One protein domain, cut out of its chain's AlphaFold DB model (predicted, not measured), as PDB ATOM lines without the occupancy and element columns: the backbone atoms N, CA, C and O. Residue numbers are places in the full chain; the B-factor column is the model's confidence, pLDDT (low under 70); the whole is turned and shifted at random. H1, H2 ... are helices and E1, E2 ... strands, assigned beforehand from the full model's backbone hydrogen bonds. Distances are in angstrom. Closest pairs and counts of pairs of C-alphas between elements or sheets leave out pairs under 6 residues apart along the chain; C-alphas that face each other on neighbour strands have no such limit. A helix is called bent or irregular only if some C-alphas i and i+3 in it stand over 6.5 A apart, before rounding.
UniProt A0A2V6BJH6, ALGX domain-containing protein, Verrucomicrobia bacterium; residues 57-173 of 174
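This is residues 57 to 173 of the 174 residues of the protein "ALGX domain-containing protein" of Verrucomicrobia bacterium (UniProt A0A2V6BJH6). A small core of H1, H2, the hairpin E1 and E2 and the short H5 has H3 and H4 reaching away on one side and H6 at the opposite end, where residues 168 to 173 stick out. From H4, residues 133 to 145, with no named element, fold back to H5. The printed part has 117 residues, with six named helices and two antiparallel named strands in the order H1 E1 E2 H2 H3 H4 H5 H6: mostly helix. It is loose, with a radius of gyration of the C-alphas of 18.2 A, and elongated, spanning 58 by 34 by 27 A.

H1, residues 57 to 74, touches H2, residues 90 to 98, opposite ways at a steep tilt of 44 degrees; their closest C-alphas, of Ala 66 and Ser 97, are 4.9 A apart. E1, residues 79 to 81, and E2, residues 87 to 89, form an antiparallel hairpin, with N 80 and O 88 within hydrogen-bond range at 2.8 A. H3, residues 103 to 109, is close to H2 but not clearly touching; their closest C-alphas, of Val 98 and Val 109, are 5.9 A apart. H4, residues 121 to 132, is close to H3 but not clearly touching; their closest C-alphas, of Gly 103 and Ile 121, are 7.7 A apart. H5, residues 146 to 149, only just touches H2, with 3 pairs of C-alphas within 8 A, the closest those of Ile 93 and Ala 147 at 7.3 A. H6, residues 162 to 171, touches no helix. In H1, H2 and H4 every O i to N i+4 pair is within hydrogen-bond range; in H6 4 of 6 are, in H3 0 of 3, beside 3 of 4 O i to N i+3 pairs, and H5 is too short for such a pair.

H1 begins at C-alpha 57 (197.058, 249.025, 165.619) and is 26.0 A long. H2 is 12.4 A long, H4 16.4 A and H6 15.3 A, ending at C-alpha 171 (227.533, 247.131, 153.588). H3 is irregular, but only just: C-alphas 104 and 107 are 7.0 A apart.

The two C-alphas farthest apart, of Gly 135 and Thr 172, are 59.0 A apart. The printed part has no cut. The links H3 to H4, H4 to H5 and H5 to H6 are long. The pLDDT is under 70 in residues 156 to 173.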
ATOM      1  N   SER A  57     196.144 248.201 166.415       86.94
ATOM      2  CA  SER A  57     197.058 249.025 165.619       86.94
ATOM      3  C   SER A  57     198.189 249.626 166.457       86.94
ATOM      4  O   SER A  57     199.339 249.636 166.012       86.94
ATOM      5  N   GLN A  58     197.895 250.073 167.680       88.12
ATOM      6  CA  GLN A  58     198.903 250.567 168.619       88.12
ATOM      7  C   GLN A  58     199.842 249.444 169.063       88.12
ATOM      8  O   GLN A  58     201.058 249.628 169.066       88.12
ATOM      9  N   GLN A  59     199.303 248.262 169.364       90.75
ATOM     10  CA  GLN A  59     200.106 247.107 169.754       90.75
ATOM     11  C   GLN A  59     201.039 246.663 168.624       90.75
ATOM     12  O   GLN A  59     202.218 246.387 168.855       90.75
ATOM     13  N   LYS A  60     200.541 246.638 167.382       89.50
ATOM     14  CA  LYS A  60     201.363 246.345 166.205       89.50
ATOM     15  C   LYS A  60     202.504 247.350 166.059       89.50
ATOM     16  O   LYS A  60     203.645 246.944 165.852       89.50
ATOM     17  N   PHE A  61     202.216 248.639 166.224       88.19
ATOM     18  CA  PHE A  61     203.233 249.685 166.167       88.19
ATOM     19  C   PHE A  61     204.306 249.515 167.256       88.19
ATOM     20  O   PHE A  61     205.497 249.529 166.953       88.19
ATOM     21  N   VAL A  62     203.904 249.264 168.505       91.31
ATOM     22  CA  VAL A  62     204.822 248.982 169.624       91.31
ATOM     23  C   VAL A  62     205.724 247.781 169.316       91.31
ATOM     24  O   VAL A  62     206.937 247.848 169.528       91.31
ATOM     25  N   ASN A  63     205.167 246.711 168.743       92.06
ATOM     26  CA  ASN A  63     205.928 245.523 168.352       92.06
ATOM     27  C   ASN A  63     206.952 245.823 167.240       92.06
ATOM     28  O   ASN A  63     208.077 245.320 167.282       92.06
ATOM     29  N   GLU A  64     206.602 246.666 166.265       91.50
ATOM     30  CA  GLU A  64     207.530 247.111 165.216       91.50
ATOM     31  C   GLU A  64     208.685 247.948 165.788       91.50
ATOM     32  O   GLU A  64     209.847 247.740 165.419       91.50
ATOM     33  N   LEU A  65     208.399 248.856 166.727       93.12
ATOM     34  CA  LEU A  65     209.433 249.619 167.434       93.12
ATOM     35  C   LEU A  65     210.339 248.702 168.263       93.12
ATOM     36  O   LEU A  65     211.562 248.855 168.225       93.12
ATOM     37  N   ALA A  66     209.767 247.706 168.948       93.31
ATOM     38  CA  ALA A  66     210.527 246.717 169.709       93.31
ATOM     39  C   ALA A  66     211.501 245.949 168.806       93.31
ATOM     40  O   ALA A  66     212.673 245.786 169.153       93.31
ATOM     41  N   ALA A  67     211.046 245.514 167.628       92.94
ATOM     42  CA  ALA A  67     211.891 244.831 166.654       92.94
ATOM     43  C   ALA A  67     213.051 245.727 166.186       92.94
ATOM     44  O   ALA A  67     214.210 245.318 166.272       92.94
ATOM     45  N   LYS A  68     212.763 246.975 165.786       91.75
ATOM     46  CA  LYS A  68     213.786 247.957 165.378       91.75
ATOM     47  C   LYS A  68     214.806 248.221 166.493       91.75
ATOM     48  O   LYS A  68     216.009 248.232 166.232       91.75
ATOM     49  N   SER A  69     214.341 248.389 167.732       93.31
ATOM     50  CA  SER A  69     215.202 248.625 168.894       93.31
ATOM     51  C   SER A  69     216.114 247.436 169.199       93.31
ATOM     52  O   SER A  69     217.295 247.635 169.482       93.31
ATOM     53  N   ARG A  70     215.609 246.198 169.104       92.75
ATOM     54  CA  ARG A  70     216.416 244.984 169.306       92.75
ATOM     55  C   ARG A  70     217.500 244.848 168.246       92.75
ATOM     56  O   ARG A  70     218.649 244.607 168.595       92.75
ATOM     57  N   THR A  71     217.162 245.057 166.971       92.44
ATOM     58  CA  THR A  71     218.153 245.024 165.885       92.44
ATOM     59  C   THR A  71     219.254 246.058 166.108       92.44
ATOM     60  O   THR A  71     220.432 245.722 166.012       92.44
ATOM     61  N   ALA A  72     218.887 247.294 166.464       90.12
ATOM     62  CA  ALA A  72     219.858 248.344 166.753       90.12
ATOM     63  C   ALA A  72     220.705 248.029 167.999       90.12
ATOM     64  O   ALA A  72     221.919 248.198 167.970       90.12
ATOM     65  N   GLY A  73     220.085 247.514 169.066       86.94
ATOM     66  CA  GLY A  73     220.770 247.128 170.298       86.94
ATOM     67  C   GLY A  73     221.788 246.006 170.094       86.94
ATOM     68  O   GLY A  73     222.912 246.123 170.571       86.94
ATOM     69  N   ASN A  74     221.432 244.965 169.338       88.31
ATOM     70  CA  ASN A  74     222.332 243.848 169.038       88.31
ATOM     71  C   ASN A  74     223.517 244.275 168.159       88.31
ATOM     72  O   ASN A  74     224.609 243.739 168.301       88.31
ATOM     73  N   GLY A  75     223.304 245.241 167.259       84.38
ATOM     74  CA  GLY A  75     224.358 245.813 166.419       84.38
ATOM     75  C   GLY A  75     225.139 246.961 167.067       84.38
ATOM     76  O   GLY A  75     225.951 247.577 166.386       84.38
ATOM     77  N   GLY A  76     224.862 247.312 168.331       89.31
ATOM     78  CA  GLY A  76     225.487 248.456 169.011       89.31
ATOM     79  C   GLY A  76     225.171 249.822 168.382       89.31
ATOM     80  O   GLY A  76     225.847 250.810 168.662       89.31
ATOM     81  N   ALA A  77     224.153 249.904 167.525       91.31
ATOM     82  CA  ALA A  77     223.809 251.120 166.805       91.31
ATOM     83  C   ALA A  77     223.082 252.106 167.729       91.31
ATOM     84  O   ALA A  77     221.978 251.839 168.211       91.31
ATOM     85  N   ALA A  78     223.668 253.287 167.936       93.38
ATOM     86  CA  ALA A  78     223.054 254.362 168.718       93.38
ATOM     87  C   ALA A  78     221.876 255.046 167.996       93.38
ATOM     88  O   ALA A  78     221.024 255.655 168.642       93.38
ATOM     89  N   VAL A  79     221.815 254.936 166.666       94.38
ATOM     90  CA  VAL A  79     220.865 255.655 165.810       94.38
ATOM     91  C   VAL A  79     220.116 254.687 164.896       94.38
ATOM     92  O   VAL A  79     220.706 253.781 164.311       94.38
ATOM     93  N   ILE A  80     218.814 254.921 164.736       93.44
ATOM     94  CA  ILE A  80     217.922 254.234 163.800       93.44
ATOM     95  C   ILE A  80     217.513 255.225 162.710       93.44
ATOM     96  O   ILE A  80     216.966 256.293 162.996       93.44
ATOM     97  N   ALA A  81     217.760 254.862 161.452       91.88
ATOM     98  CA  ALA A  81     217.306 255.638 160.305       91.88
ATOM     99  C   ALA A  81     215.788 255.481 160.097       91.88
ATOM    100  O   ALA A  81     215.245 254.372 160.131       91.88
ATOM    101  N   GLY A  82     215.117 256.607 159.883       90.56
ATOM    102  CA  GLY A  82     213.751 256.710 159.381       90.56
ATOM    103  C   GLY A  82     213.716 257.066 157.893       90.56
ATOM    104  O   GLY A  82     214.745 257.110 157.217       90.56
ATOM    105  N   ALA A  83     212.516 257.317 157.379       90.12
ATOM    106  CA  ALA A  83     212.300 257.817 156.025       90.12
ATOM    107  C   ALA A  83     212.854 259.240 155.850       90.12
ATOM    108  O   ALA A  83     213.033 259.965 156.827       90.12
ATOM    109  N   ASP A  84     213.109 259.633 154.602       88.88
ATOM    110  CA  ASP A  84     213.416 261.016 154.208       88.88
ATOM    111  C   ASP A  84     214.571 261.657 155.002       88.88
ATOM    112  O   ASP A  84     214.519 262.822 155.386       88.88
ATOM    113  N   GLY A  85     215.611 260.869 155.301       89.75
ATOM    114  CA  GLY A  85     216.796 261.339 156.029       89.75
ATOM    115  C   GLY A  85     216.580 261.565 157.529       89.75
ATOM    116  O   GLY A  85     217.438 262.147 158.189       89.75
ATOM    117  N   TRP A  86     215.458 261.113 158.095       94.19
ATOM    118  CA  TRP A  86     215.218 261.214 159.530       94.19
ATOM    119  C   TRP A  86     216.080 260.237 160.319       94.19
ATOM    120  O   TRP A  86     216.304 259.096 159.924       94.19
ATOM    121  N   PHE A  87     216.481 260.674 161.507       94.38
ATOM    122  CA  PHE A  87     217.191 259.849 162.472       94.38
ATOM    123  C   PHE A  87     216.497 259.899 163.829       94.38
ATOM    124  O   PHE A  87     216.012 260.955 164.268       94.38
ATOM    125  N   PHE A  88     216.468 258.736 164.473       95.50
ATOM    126  CA  PHE A  88     215.884 258.501 165.785       95.50
ATOM    127  C   PHE A  88     216.907 257.829 166.692       95.50
ATOM    128  O   PHE A  88     217.698 256.999 166.249       95.50
ATOM    129  N   LEU A  89     216.879 258.177 167.973       95.50
ATOM    130  CA  LEU A  89     217.759 257.576 168.962       95.50
ATOM    131  C   LEU A  89     217.282 256.155 169.292       95.50
ATOM    132  O   LEU A  89     216.100 255.933 169.562       95.50
ATOM    133  N   SER A  90     218.192 255.181 169.302       95.00
ATOM    134  CA  SER A  90     217.839 253.781 169.581       95.00
ATOM    135  C   SER A  90     217.222 253.585 170.971       95.00
ATOM    136  O   SER A  90     216.346 252.731 171.141       95.00
ATOM    137  N   SER A  91     217.650 254.369 171.969       94.19
ATOM    138  CA  SER A  91     217.080 254.338 173.322       94.19
ATOM    139  C   SER A  91     215.660 254.894 173.376       94.19
ATOM    140  O   SER A  91     214.840 254.324 174.086       94.19
ATOM    141  N   ASP A  92     215.341 255.925 172.591       94.50
ATOM    142  CA  ASP A  92     213.981 256.475 172.498       94.50
ATOM    143  C   ASP A  92     213.026 255.453 171.887       94.50
ATOM    144  O   ASP A  92     211.947 255.196 172.416       94.50
ATOM    145  N   ILE A  93     213.452 254.804 170.799       95.25
ATOM    146  CA  ILE A  93     212.662 253.744 170.166       95.25
ATOM    147  C   ILE A  93     212.461 252.573 171.131       95.25
ATOM    148  O   ILE A  93     211.368 252.014 171.198       95.25
ATOM    149  N   ARG A  94     213.479 252.233 171.936       94.69
ATOM    150  CA  ARG A  94     213.319 251.246 173.007       94.69
ATOM    151  C   ARG A  94     212.281 251.693 174.025       94.69
ATOM    152  O   ARG A  94     211.408 250.902 174.367       94.69
ATOM    153  N   PHE A  95     212.412 252.911 174.538       93.50
ATOM    154  CA  PHE A  95     211.557 253.454 175.587       93.50
ATOM    155  C   PHE A  95     210.079 253.387 175.190       93.50
ATOM    156  O   PHE A  95     209.256 252.924 175.971       93.50
ATOM    157  N   LEU A  96     209.763 253.707 173.933       92.94
ATOM    158  CA  LEU A  96     208.409 253.595 173.385       92.94
ATOM    159  C   LEU A  96     207.909 252.150 173.212       92.94
ATOM    160  O   LEU A  96     206.719 251.936 173.003       92.94
ATOM    161  N   SER A  97     208.803 251.161 173.273       93.06
ATOM    162  CA  SER A  97     208.495 249.757 172.976       93.06
ATOM    163  C   SER A  97     208.361 248.845 174.199       93.06
ATOM    164  O   SER A  97     207.784 247.767 174.089       93.06
ATOM    165  N   VAL A  98     208.922 249.231 175.349       90.81
ATOM    166  CA  VAL A  98     209.056 248.326 176.507       90.81
ATOM    167  C   VAL A  98     207.870 248.363 177.470       90.81
ATOM    168  O   VAL A  98     207.735 247.450 178.272       90.81
ATOM    169  N   GLY A  99     206.986 249.357 177.362       87.94
ATOM    170  CA  GLY A  99     205.842 249.525 178.261       87.94
ATOM    171  C   GLY A  99     206.169 250.394 179.478       87.94
ATOM    172  O   GLY A  99     207.053 251.251 179.422       87.94
ATOM    173  N   GLN A 100     205.421 250.212 180.569       90.12
ATOM    174  CA  GLN A 100     205.552 251.031 181.776       90.12
ATOM    175  C   GLN A 100     206.915 250.812 182.452       90.12
ATOM    176  O   GLN A 100     207.275 249.685 182.779       90.12
ATOM    177  N   PHE A 101     207.670 251.895 182.663       92.25
ATOM    178  CA  PHE A 101     209.035 251.855 183.215       92.25
ATOM    179  C   PHE A 101     209.132 252.221 184.702       92.25
ATOM    180  O   PHE A 101     210.234 252.302 185.237       92.25
ATOM    181  N   TRP A 102     207.996 252.438 185.359       93.25
ATOM    182  CA  TRP A 102     207.888 252.789 186.775       93.25
ATOM    183  C   TRP A 102     206.950 251.818 187.501       93.25
ATOM    184  O   TRP A 102     206.240 251.033 186.869       93.25
ATOM    185  N   GLY A 103     206.936 251.863 188.831       92.38
ATOM    186  CA  GLY A 103     206.085 251.012 189.653       92.38
ATOM    187  C   GLY A 103     206.444 249.527 189.566       92.38
ATOM    188  O   GLY A 103     207.595 249.141 189.357       92.38
ATOM    189  N   THR A 104     205.436 248.669 189.725       90.94
ATOM    190  CA  THR A 104     205.610 247.208 189.809       90.94
ATOM    191  C   THR A 104     206.155 246.578 188.528       90.94
ATOM    192  O   THR A 104     206.766 245.512 188.580       90.94
ATOM    193  N   ASP A 105     205.953 247.230 187.381       91.06
ATOM    194  CA  ASP A 105     206.414 246.742 186.081       91.06
ATOM    195  C   ASP A 105     207.825 247.222 185.715       91.06
ATOM    196  O   ASP A 105     208.444 246.655 184.811       91.06
ATOM    197  N   ALA A 106     208.395 248.180 186.459       93.31
ATOM    198  CA  ALA A 106     209.717 248.750 186.187       93.31
ATOM    199  C   ALA A 106     210.816 247.683 186.089       93.31
ATOM    200  O   ALA A 106     211.642 247.705 185.173       93.31
ATOM    201  N   ALA A 107     210.795 246.696 186.991       92.44
ATOM    202  CA  ALA A 107     211.777 245.613 187.028       92.44
ATOM    203  C   ALA A 107     211.799 244.767 185.743       92.44
ATOM    204  O   ALA A 107     212.843 244.230 185.381       92.44
ATOM    205  N   LYS A 108     210.675 244.672 185.018       92.50
ATOM    206  CA  LYS A 108     210.575 243.892 183.773       92.50
ATOM    207  C   LYS A 108     211.274 244.578 182.600       92.50
ATOM    208  O   LYS A 108     211.666 243.918 181.640       92.50
ATOM    209  N   VAL A 109     211.396 245.905 182.652       92.50
ATOM    210  CA  VAL A 109     211.797 246.731 181.504       92.50
ATOM    211  C   VAL A 109     213.049 247.562 181.756       92.50
ATOM    212  O   VAL A 109     213.616 248.121 180.810       92.50
ATOM    213  N   SER A 110     213.494 247.675 183.004       92.56
ATOM    214  CA  SER A 110     214.666 248.468 183.356       92.56
ATOM    215  C   SER A 110     215.952 247.883 182.763       92.56
ATOM    216  O   SER A 110     216.060 246.696 182.464       92.56
ATOM    217  N   ARG A 111     216.937 248.758 182.549       90.50
ATOM    218  CA  ARG A 111     218.326 248.389 182.223       90.50
ATOM    219  C   ARG A 111     219.275 248.622 183.396       90.50
ATOM    220  O   ARG A 111     220.481 248.472 183.226       90.50
ATOM    221  N   ALA A 112     218.759 249.034 184.554       91.31
ATOM    222  CA  ALA A 112     219.582 249.233 185.732       91.31
ATOM    223  C   ALA A 112     220.262 247.913 186.125       91.31
ATOM    224  O   ALA A 112     219.626 246.863 186.159       91.31
ATOM    225  N   HIS A 113     221.555 247.974 186.451       91.44
ATOM    226  CA  HIS A 113     222.293 246.812 186.963       91.44
ATOM    227  C   HIS A 113     221.769 246.335 188.323       91.44
ATOM    228  O   HIS A 113     221.938 245.176 188.688       91.44
ATOM    229  N   LYS A 114     221.158 247.256 189.065       92.44
ATOM    230  CA  LYS A 114     220.646 247.082 190.415       92.44
ATOM    231  C   LYS A 114     219.118 247.024 190.375       92.44
ATOM    232  O   LYS A 114     218.516 248.020 189.962       92.44
ATOM    233  N   PRO A 115     218.482 245.907 190.775       89.50
ATOM    234  CA  PRO A 115     217.024 245.783 190.788       89.50
ATOM    235  C   PRO A 115     216.327 246.872 191.610       89.50
ATOM    236  O   PRO A 115     215.271 247.363 191.224       89.50
ATOM    237  N   GLU A 116     216.944 247.307 192.707       91.88
ATOM    238  CA  GLU A 116     216.462 248.391 193.564       91.88
ATOM    239  C   GLU A 116     216.439 249.759 192.864       91.88
ATOM    240  O   GLU A 116     215.722 250.656 193.289       91.88
ATOM    241  N   SER A 117     217.200 249.920 191.779       93.19
ATOM    242  CA  SER A 117     217.231 251.127 190.944       93.19
ATOM    243  C   SER A 117     216.378 250.984 189.679       93.19
ATOM    244  O   SER A 117     216.527 251.771 188.744       93.19
ATOM    245  N   ALA A 118     215.528 249.952 189.600       95.12
ATOM    246  CA  ALA A 118     214.715 249.708 188.418       95.12
ATOM    247  C   ALA A 118     213.626 250.770 188.228       95.12
ATOM    248  O   ALA A 118     213.444 251.234 187.103       95.12
ATOM    249  N   ASP A 119     212.935 251.138 189.311       96.00
ATOM    250  CA  ASP A 119     211.951 252.218 189.331       96.00
ATOM    251  C   ASP A 119     212.653 253.549 189.648       96.00
ATOM    252  O   ASP A 119     213.240 253.681 190.725       96.00
ATOM    253  N   PRO A 120     212.622 254.545 188.746       94.12
ATOM    254  CA  PRO A 120     213.260 255.834 188.991       94.12
ATOM    255  C   PRO A 120     212.451 256.758 189.916       94.12
ATOM    256  O   PRO A 120     213.001 257.740 190.418       94.12
ATOM    257  N   ILE A 121     211.158 256.490 190.141       96.44
ATOM    258  CA  ILE A 121     210.273 257.397 190.889       96.44
ATOM    259  C   ILE A 121     210.743 257.618 192.337       96.44
ATOM    260  O   ILE A 121     210.815 258.781 192.740       96.44
ATOM    261  N   PRO A 122     211.134 256.588 193.116       96.12
ATOM    262  CA  PRO A 122     211.616 256.790 194.483       96.12
ATOM    263  C   PRO A 122     212.826 257.725 194.571       96.12
ATOM    264  O   PRO A 122     212.891 258.557 195.470       96.12
ATOM    265  N   THR A 123     213.759 257.646 193.618       95.56
ATOM    266  CA  THR A 123     214.937 258.526 193.589       95.56
ATOM    267  C   THR A 123     214.563 259.976 193.285       95.56
ATOM    268  O   THR A 123     215.131 260.890 193.877       95.56
ATOM    269  N   ILE A 124     213.589 260.207 192.399       96.94
ATOM    270  CA  ILE A 124     213.077 261.558 192.114       96.94
ATOM    271  C   ILE A 124     212.395 262.148 193.359       96.94
ATOM    272  O   ILE A 124     212.589 263.326 193.655       96.94
ATOM    273  N   VAL A 125     211.633 261.336 194.101       97.88
ATOM    274  CA  VAL A 125     210.975 261.753 195.353       97.88
ATOM    275  C   VAL A 125     211.999 262.073 196.442       97.88
ATOM    276  O   VAL A 125     211.903 263.123 197.070       97.88
ATOM    277  N   ASP A 126     213.016 261.231 196.625       98.19
ATOM    278  CA  ASP A 126     214.091 261.511 197.583       98.19
ATOM    279  C   ASP A 126     214.819 262.823 197.242       98.19
ATOM    280  O   ASP A 126     215.035 263.673 198.109       98.19
ATOM    281  N   PHE A 127     215.123 263.047 195.959       98.25
ATOM    282  CA  PHE A 127     215.730 264.298 195.513       98.25
ATOM    283  C   PHE A 127     214.815 265.510 195.752       98.25
ATOM    284  O   PHE A 127     215.283 266.547 196.224       98.25
ATOM    285  N   HIS A 128     213.508 265.379 195.504       98.50
ATOM    286  CA  HIS A 128     212.522 266.406 195.850       98.50
ATOM    287  C   HIS A 128     212.564 266.756 197.345       98.50
ATOM    288  O   HIS A 128     212.653 267.934 197.692       98.50
ATOM    289  N   ASP A 129     212.569 265.760 198.232       98.62
ATOM    290  CA  ASP A 129     212.597 265.979 199.682       98.62
ATOM    291  C   ASP A 129     213.893 266.662 200.141       98.62
ATOM    292  O   ASP A 129     213.880 267.523 201.028       98.62
ATOM    293  N   GLN A 130     215.026 266.324 199.515       98.62
ATOM    294  CA  GLN A 130     216.300 267.001 199.759       98.62
ATOM    295  C   GLN A 130     216.252 268.491 199.394       98.62
ATOM    296  O   GLN A 130     216.779 269.311 200.153       98.62
ATOM    297  N   LEU A 131     215.625 268.845 198.268       98.69
ATOM    298  CA  LEU A 131     215.462 270.236 197.828       98.69
ATOM    299  C   LEU A 131     214.462 270.994 198.703       98.69
ATOM    300  O   LEU A 131     214.743 272.109 199.148       98.69
ATOM    301  N   LYS A 132     213.348 270.351 199.053       98.56
ATOM    302  CA  LYS A 132     212.306 270.927 199.904       98.56
ATOM    303  C   LYS A 132     212.833 271.319 201.284       98.56
ATOM    304  O   LYS A 132     212.507 272.395 201.778       98.56
ATOM    305  N   ARG A 133     213.716 270.507 201.884       98.62
ATOM    306  CA  ARG A 133     214.407 270.844 203.150       98.62
ATOM    307  C   ARG A 133     215.233 272.134 203.080       98.62
ATOM    308  O   ARG A 133     215.572 272.687 204.120       98.62
ATOM    309  N   ARG A 134     215.562 272.605 201.876       98.56
ATOM    310  CA  ARG A 134     216.318 273.838 201.617       98.56
ATOM    311  C   ARG A 134     215.432 274.988 201.125       98.56
ATOM    312  O   ARG A 134     215.966 276.024 200.753       98.56
ATOM    313  N   GLY A 135     214.107 274.810 201.106       98.50
ATOM    314  CA  GLY A 135     213.166 275.800 200.577       98.50
ATOM    315  C   GLY A 135     213.202 275.933 199.051       98.50
ATOM    316  O   GLY A 135     212.921 277.011 198.539       98.50
ATOM    317  N   ILE A 136     213.590 274.872 198.331       98.75
ATOM    318  CA  ILE A 136     213.682 274.853 196.865       98.75
ATOM    319  C   ILE A 136     212.591 273.939 196.299       98.75
ATOM    320  O   ILE A 136     212.502 272.770 196.681       98.75
ATOM    321  N   ASP A 137     211.815 274.451 195.344       98.31
ATOM    322  CA  ASP A 137     210.799 273.680 194.627       98.31
ATOM    323  C   ASP A 137     211.392 272.931 193.424       98.31
ATOM    324  O   ASP A 137     212.185 273.474 192.652       98.31
ATOM    325  N   LEU A 138     210.981 271.671 193.244       98.31
ATOM    326  CA  LEU A 138     211.366 270.848 192.096       98.31
ATOM    327  C   LEU A 138     210.252 270.832 191.046       98.31
ATOM    328  O   LEU A 138     209.158 270.337 191.316       98.31
ATOM    329  N   LEU A 139     210.563 271.276 189.826       97.88
ATOM    330  CA  LEU A 139     209.701 271.115 188.653       97.88
ATOM    331  C   LEU A 139     210.241 270.001 187.747       97.88
ATOM    332  O   LEU A 139     211.333 270.119 187.194       97.88
ATOM    333  N   VAL A 140     209.464 268.930 187.565       96.62
ATOM    334  CA  VAL A 140     209.799 267.826 186.651       96.62
ATOM    335  C   VAL A 140     209.018 267.991 185.350       96.62
ATOM    336  O   VAL A 140     207.792 267.909 185.350       96.62
ATOM    337  N   LEU A 141     209.728 268.190 184.238       97.00
ATOM    338  CA  LEU A 141     209.139 268.283 182.901       97.00
ATOM    339  C   LEU A 141     209.578 267.079 182.051       97.00
ATOM    340  O   LEU A 141     210.686 267.091 181.508       97.00
ATOM    341  N   PRO A 142     208.754 266.020 181.935       92.38
ATOM    342  CA  PRO A 142     209.091 264.885 181.090       92.38
ATOM    343  C   PRO A 142     209.089 265.312 179.619       92.38
ATOM    344  O   PRO A 142     208.083 265.786 179.092       92.38
ATOM    345  N   VAL A 143     210.223 265.124 178.947       94.25
ATOM    346  CA  VAL A 143     210.359 265.419 177.518       94.25
ATOM    347  C   VAL A 143     209.857 264.215 176.716       94.25
ATOM    348  O   VAL A 143     210.357 263.103 176.917       94.25
ATOM    349  N   PRO A 144     208.883 264.389 175.807       93.38
ATOM    350  CA  PRO A 144     208.415 263.291 174.979       93.38
ATOM    351  C   PRO A 144     209.504 262.869 173.976       93.38
ATOM    352  O   PRO A 144     210.154 263.731 173.378       93.38
ATOM    353  N   PRO A 145     209.673 261.560 173.714       94.25
ATOM    354  CA  PRO A 145     210.556 261.091 172.656       94.25
ATOM    355  C   PRO A 145     210.149 261.637 171.285       94.25
ATOM    356  O   PRO A 145     208.962 261.750 170.963       94.25
ATOM    357  N   LYS A 146     211.135 261.893 170.421       93.88
ATOM    358  CA  LYS A 146     210.923 262.485 169.085       93.88
ATOM    359  C   LYS A 146     209.892 261.727 168.240       93.88
ATOM    360  O   LYS A 146     209.104 262.347 167.529       93.88
ATOM    361  N   ALA A 147     209.882 260.395 168.322       93.31
ATOM    362  CA  ALA A 147     208.967 259.539 167.564       93.31
ATOM    363  C   ALA A 147     207.501 259.628 168.028       93.31
ATOM    364  O   ALA A 147     206.612 259.273 167.260       93.31
ATOM    365  N   THR A 148     207.233 260.143 169.232       91.62
ATOM    366  CA  THR A 148     205.865 260.437 169.688       91.62
ATOM    367  C   THR A 148     205.308 261.683 169.001       91.62
ATOM    368  O   THR A 148     204.126 261.731 168.679       91.62
ATOM    369  N   ILE A 149     206.161 262.678 168.738       93.12
ATOM    370  CA  ILE A 149     205.774 263.931 168.073       93.12
ATOM    371  C   ILE A 149     205.770 263.769 166.546       93.12
ATOM    372  O   ILE A 149     204.877 264.262 165.864       93.12
ATOM    373  N   TYR A 150     206.741 263.027 166.006       93.00
ATOM    374  CA  TYR A 150     206.898 262.782 164.570       93.00
ATOM    375  C   TYR A 150     206.898 261.274 164.266       93.00
ATOM    376  O   TYR A 150     207.954 260.701 163.985       93.00
ATOM    377  N   PRO A 151     205.731 260.602 164.300       89.62
ATOM    378  CA  PRO A 151     205.656 259.154 164.093       89.62
ATOM    379  C   PRO A 151     205.807 258.750 162.619       89.62
ATOM    380  O   PRO A 151     206.301 257.668 162.310       89.62
ATOM    381  N   LYS A 152     205.413 259.617 161.677       90.31
ATOM    382  CA  LYS A 152     205.383 259.289 160.242       90.31
ATOM    383  C   LYS A 152     206.727 258.779 159.684       90.31
ATOM    384  O   LYS A 152     206.695 257.764 158.994       90.31
ATOM    385  N   PRO A 153     207.888 259.393 159.980       91.25
ATOM    386  CA  PRO A 153     209.158 258.952 159.402       91.25
ATOM    387  C   PRO A 153     209.700 257.642 159.990       91.25
ATOM    388  O   PRO A 153     210.565 257.023 159.374       91.25
ATOM    389  N   ILE A 154     209.243 257.204 161.172       88.50
ATOM    390  CA  ILE A 154     209.686 255.926 161.764       88.50
ATOM    391  C   ILE A 154     208.809 254.744 161.324       88.50
ATOM    392  O   ILE A 154     209.270 253.594 161.328       88.50
ATOM    393  N   LEU A 155     207.572 255.035 160.910       80.69
ATOM    394  CA  LEU A 155     206.646 254.056 160.361       80.69
ATOM    395  C   LEU A 155     207.179 253.486 159.039       80.69
ATOM    396  O   LEU A 155     207.777 254.211 158.240       80.69
ATOM    397  N   PRO A 156     206.962 252.189 158.769       65.81
ATOM    398  CA  PRO A 156     207.265 251.624 157.466       65.81
ATOM    399  C   PRO A 156     206.427 252.338 156.398       65.81
ATOM    400  O   PRO A 156     205.207 252.186 156.324       65.81
ATOM    401  N   THR A 157     207.080 253.130 155.549       55.38
ATOM    402  CA  THR A 157     206.440 253.720 154.373       55.38
ATOM    403  C   THR A 157     206.030 252.588 153.438       55.38
ATOM    404  O   THR A 157     206.896 251.871 152.927       55.38
ATOM    405  N   ARG A 158     204.727 252.428 153.176       49.38
ATOM    406  CA  ARG A 158     204.247 251.639 152.033       49.38
ATOM    407  C   ARG A 158     204.696 252.362 150.751       49.38
ATOM    408  O   ARG A 158     203.950 253.168 150.218       49.38
ATOM    409  N   GLY A 159     205.939 252.132 150.314       46.28
ATOM    410  CA  GLY A 159     206.451 252.587 149.015       46.28
ATOM    411  C   GLY A 159     207.517 253.692 148.998       46.28
ATOM    412  O   GLY A 159     207.411 254.586 148.170       46.28
ATOM    413  N   SER A 160     208.573 253.645 149.822       42.62
ATOM    414  CA  SER A 160     209.765 254.487 149.576       42.62
ATOM    415  C   SER A 160     211.048 253.658 149.539       42.62
ATOM    416  O   SER A 160     211.515 253.137 150.552       42.62
ATOM    417  N   GLY A 161     211.626 253.540 148.339       46.94
ATOM    418  CA  GLY A 161     212.885 252.844 148.046       46.94
ATOM    419  C   GLY A 161     214.142 253.504 148.634       46.94
ATOM    420  O   GLY A 161     215.244 253.017 148.400       46.94
ATOM    421  N   ALA A 162     214.007 254.569 149.430       50.59
ATOM    422  CA  ALA A 162     215.136 255.273 150.040       50.59
ATOM    423  C   ALA A 162     215.896 254.419 151.080       50.59
ATOM    424  O   ALA A 162     217.118 254.518 151.194       50.59
ATOM    425  N   CYS A 163     215.210 253.510 151.790       48.78
ATOM    426  CA  CYS A 163     215.835 252.632 152.794       48.78
ATOM    427  C   CYS A 163     216.840 251.632 152.177       48.78
ATOM    428  O   CYS A 163     217.792 251.206 152.833       48.78
ATOM    429  N   ALA A 164     216.688 251.295 150.891       51.84
ATOM    430  CA  ALA A 164     217.621 250.408 150.196       51.84
ATOM    431  C   ALA A 164     218.989 251.069 149.935       51.84
ATOM    432  O   ALA A 164     220.010 250.381 149.915       51.84
ATOM    433  N   ILE A 165     219.029 252.397 149.781       47.53
ATOM    434  CA  ILE A 165     220.246 253.131 149.404       47.53
ATOM    435  C   ILE A 165     221.208 253.247 150.594       47.53
ATOM    436  O   ILE A 165     222.403 252.989 150.450       47.53
ATOM    437  N   LEU A 166     220.700 253.526 151.799       49.06
ATOM    438  CA  LEU A 166     221.547 253.636 152.997       49.06
ATOM    439  C   LEU A 166     222.047 252.277 153.506       49.06
ATOM    440  O   LEU A 166     223.174 252.184 153.993       49.06
ATOM    441  N   ARG A 167     221.271 251.198 153.322       50.69
ATOM    442  CA  ARG A 167     221.736 249.834 153.625       50.69
ATOM    443  C   ARG A 167     222.911 249.426 152.728       50.69
ATOM    444  O   ARG A 167     223.803 248.725 153.192       50.69
ATOM    445  N   ARG A 168     222.963 249.902 151.478       44.50
ATOM    446  CA  ARG A 168     224.077 249.617 150.561       44.50
ATOM    447  C   ARG A 168     225.363 250.354 150.951       44.50
ATOM    448  O   ARG A 168     226.416 249.739 150.904       44.50
ATOM    449  N   ALA A 169     225.279 251.599 151.428       46.03
ATOM    450  CA  ALA A 169     226.452 252.371 151.858       46.03
ATOM    451  C   ALA A 169     227.115 251.845 153.151       46.03
ATOM    452  O   ALA A 169     228.318 252.017 153.342       46.03
ATOM    453  N   ALA A 170     226.346 251.199 154.036       53.03
ATOM    454  CA  ALA A 170     226.880 250.563 155.244       53.03
ATOM    455  C   ALA A 170     227.509 249.183 154.967       53.03
ATOM    456  O   ALA A 170     228.436 248.786 155.664       53.03
ATOM    457  N   GLN A 171     227.037 248.466 153.940       57.62
ATOM    458  CA  GLN A 171     227.533 247.131 153.588       57.62
ATOM    459  C   GLN A 171     228.831 247.163 152.756       57.62
ATOM    460  O   GLN A 171     229.546 246.171 152.719       57.62
ATOM    461  N   THR A 172     229.148 248.281 152.092       49.44
ATOM    462  CA  THR A 172     230.326 248.433 151.212       49.44
ATOM    463  C   THR A 172     231.606 248.883 151.930       49.44
ATOM    464  O   THR A 172     232.542 249.328 151.274       49.44
ATOM    465  N   ARG A 173     231.667 248.809 153.266       47.50
ATOM    466  CA  ARG A 173     232.904 249.028 154.044       47.50
ATOM    467  C   ARG A 173     233.411 247.729 154.680       47.50
ATOM    468  O   ARG A 173     233.612 247.688 155.891       47.50
TER     469      ARG A 173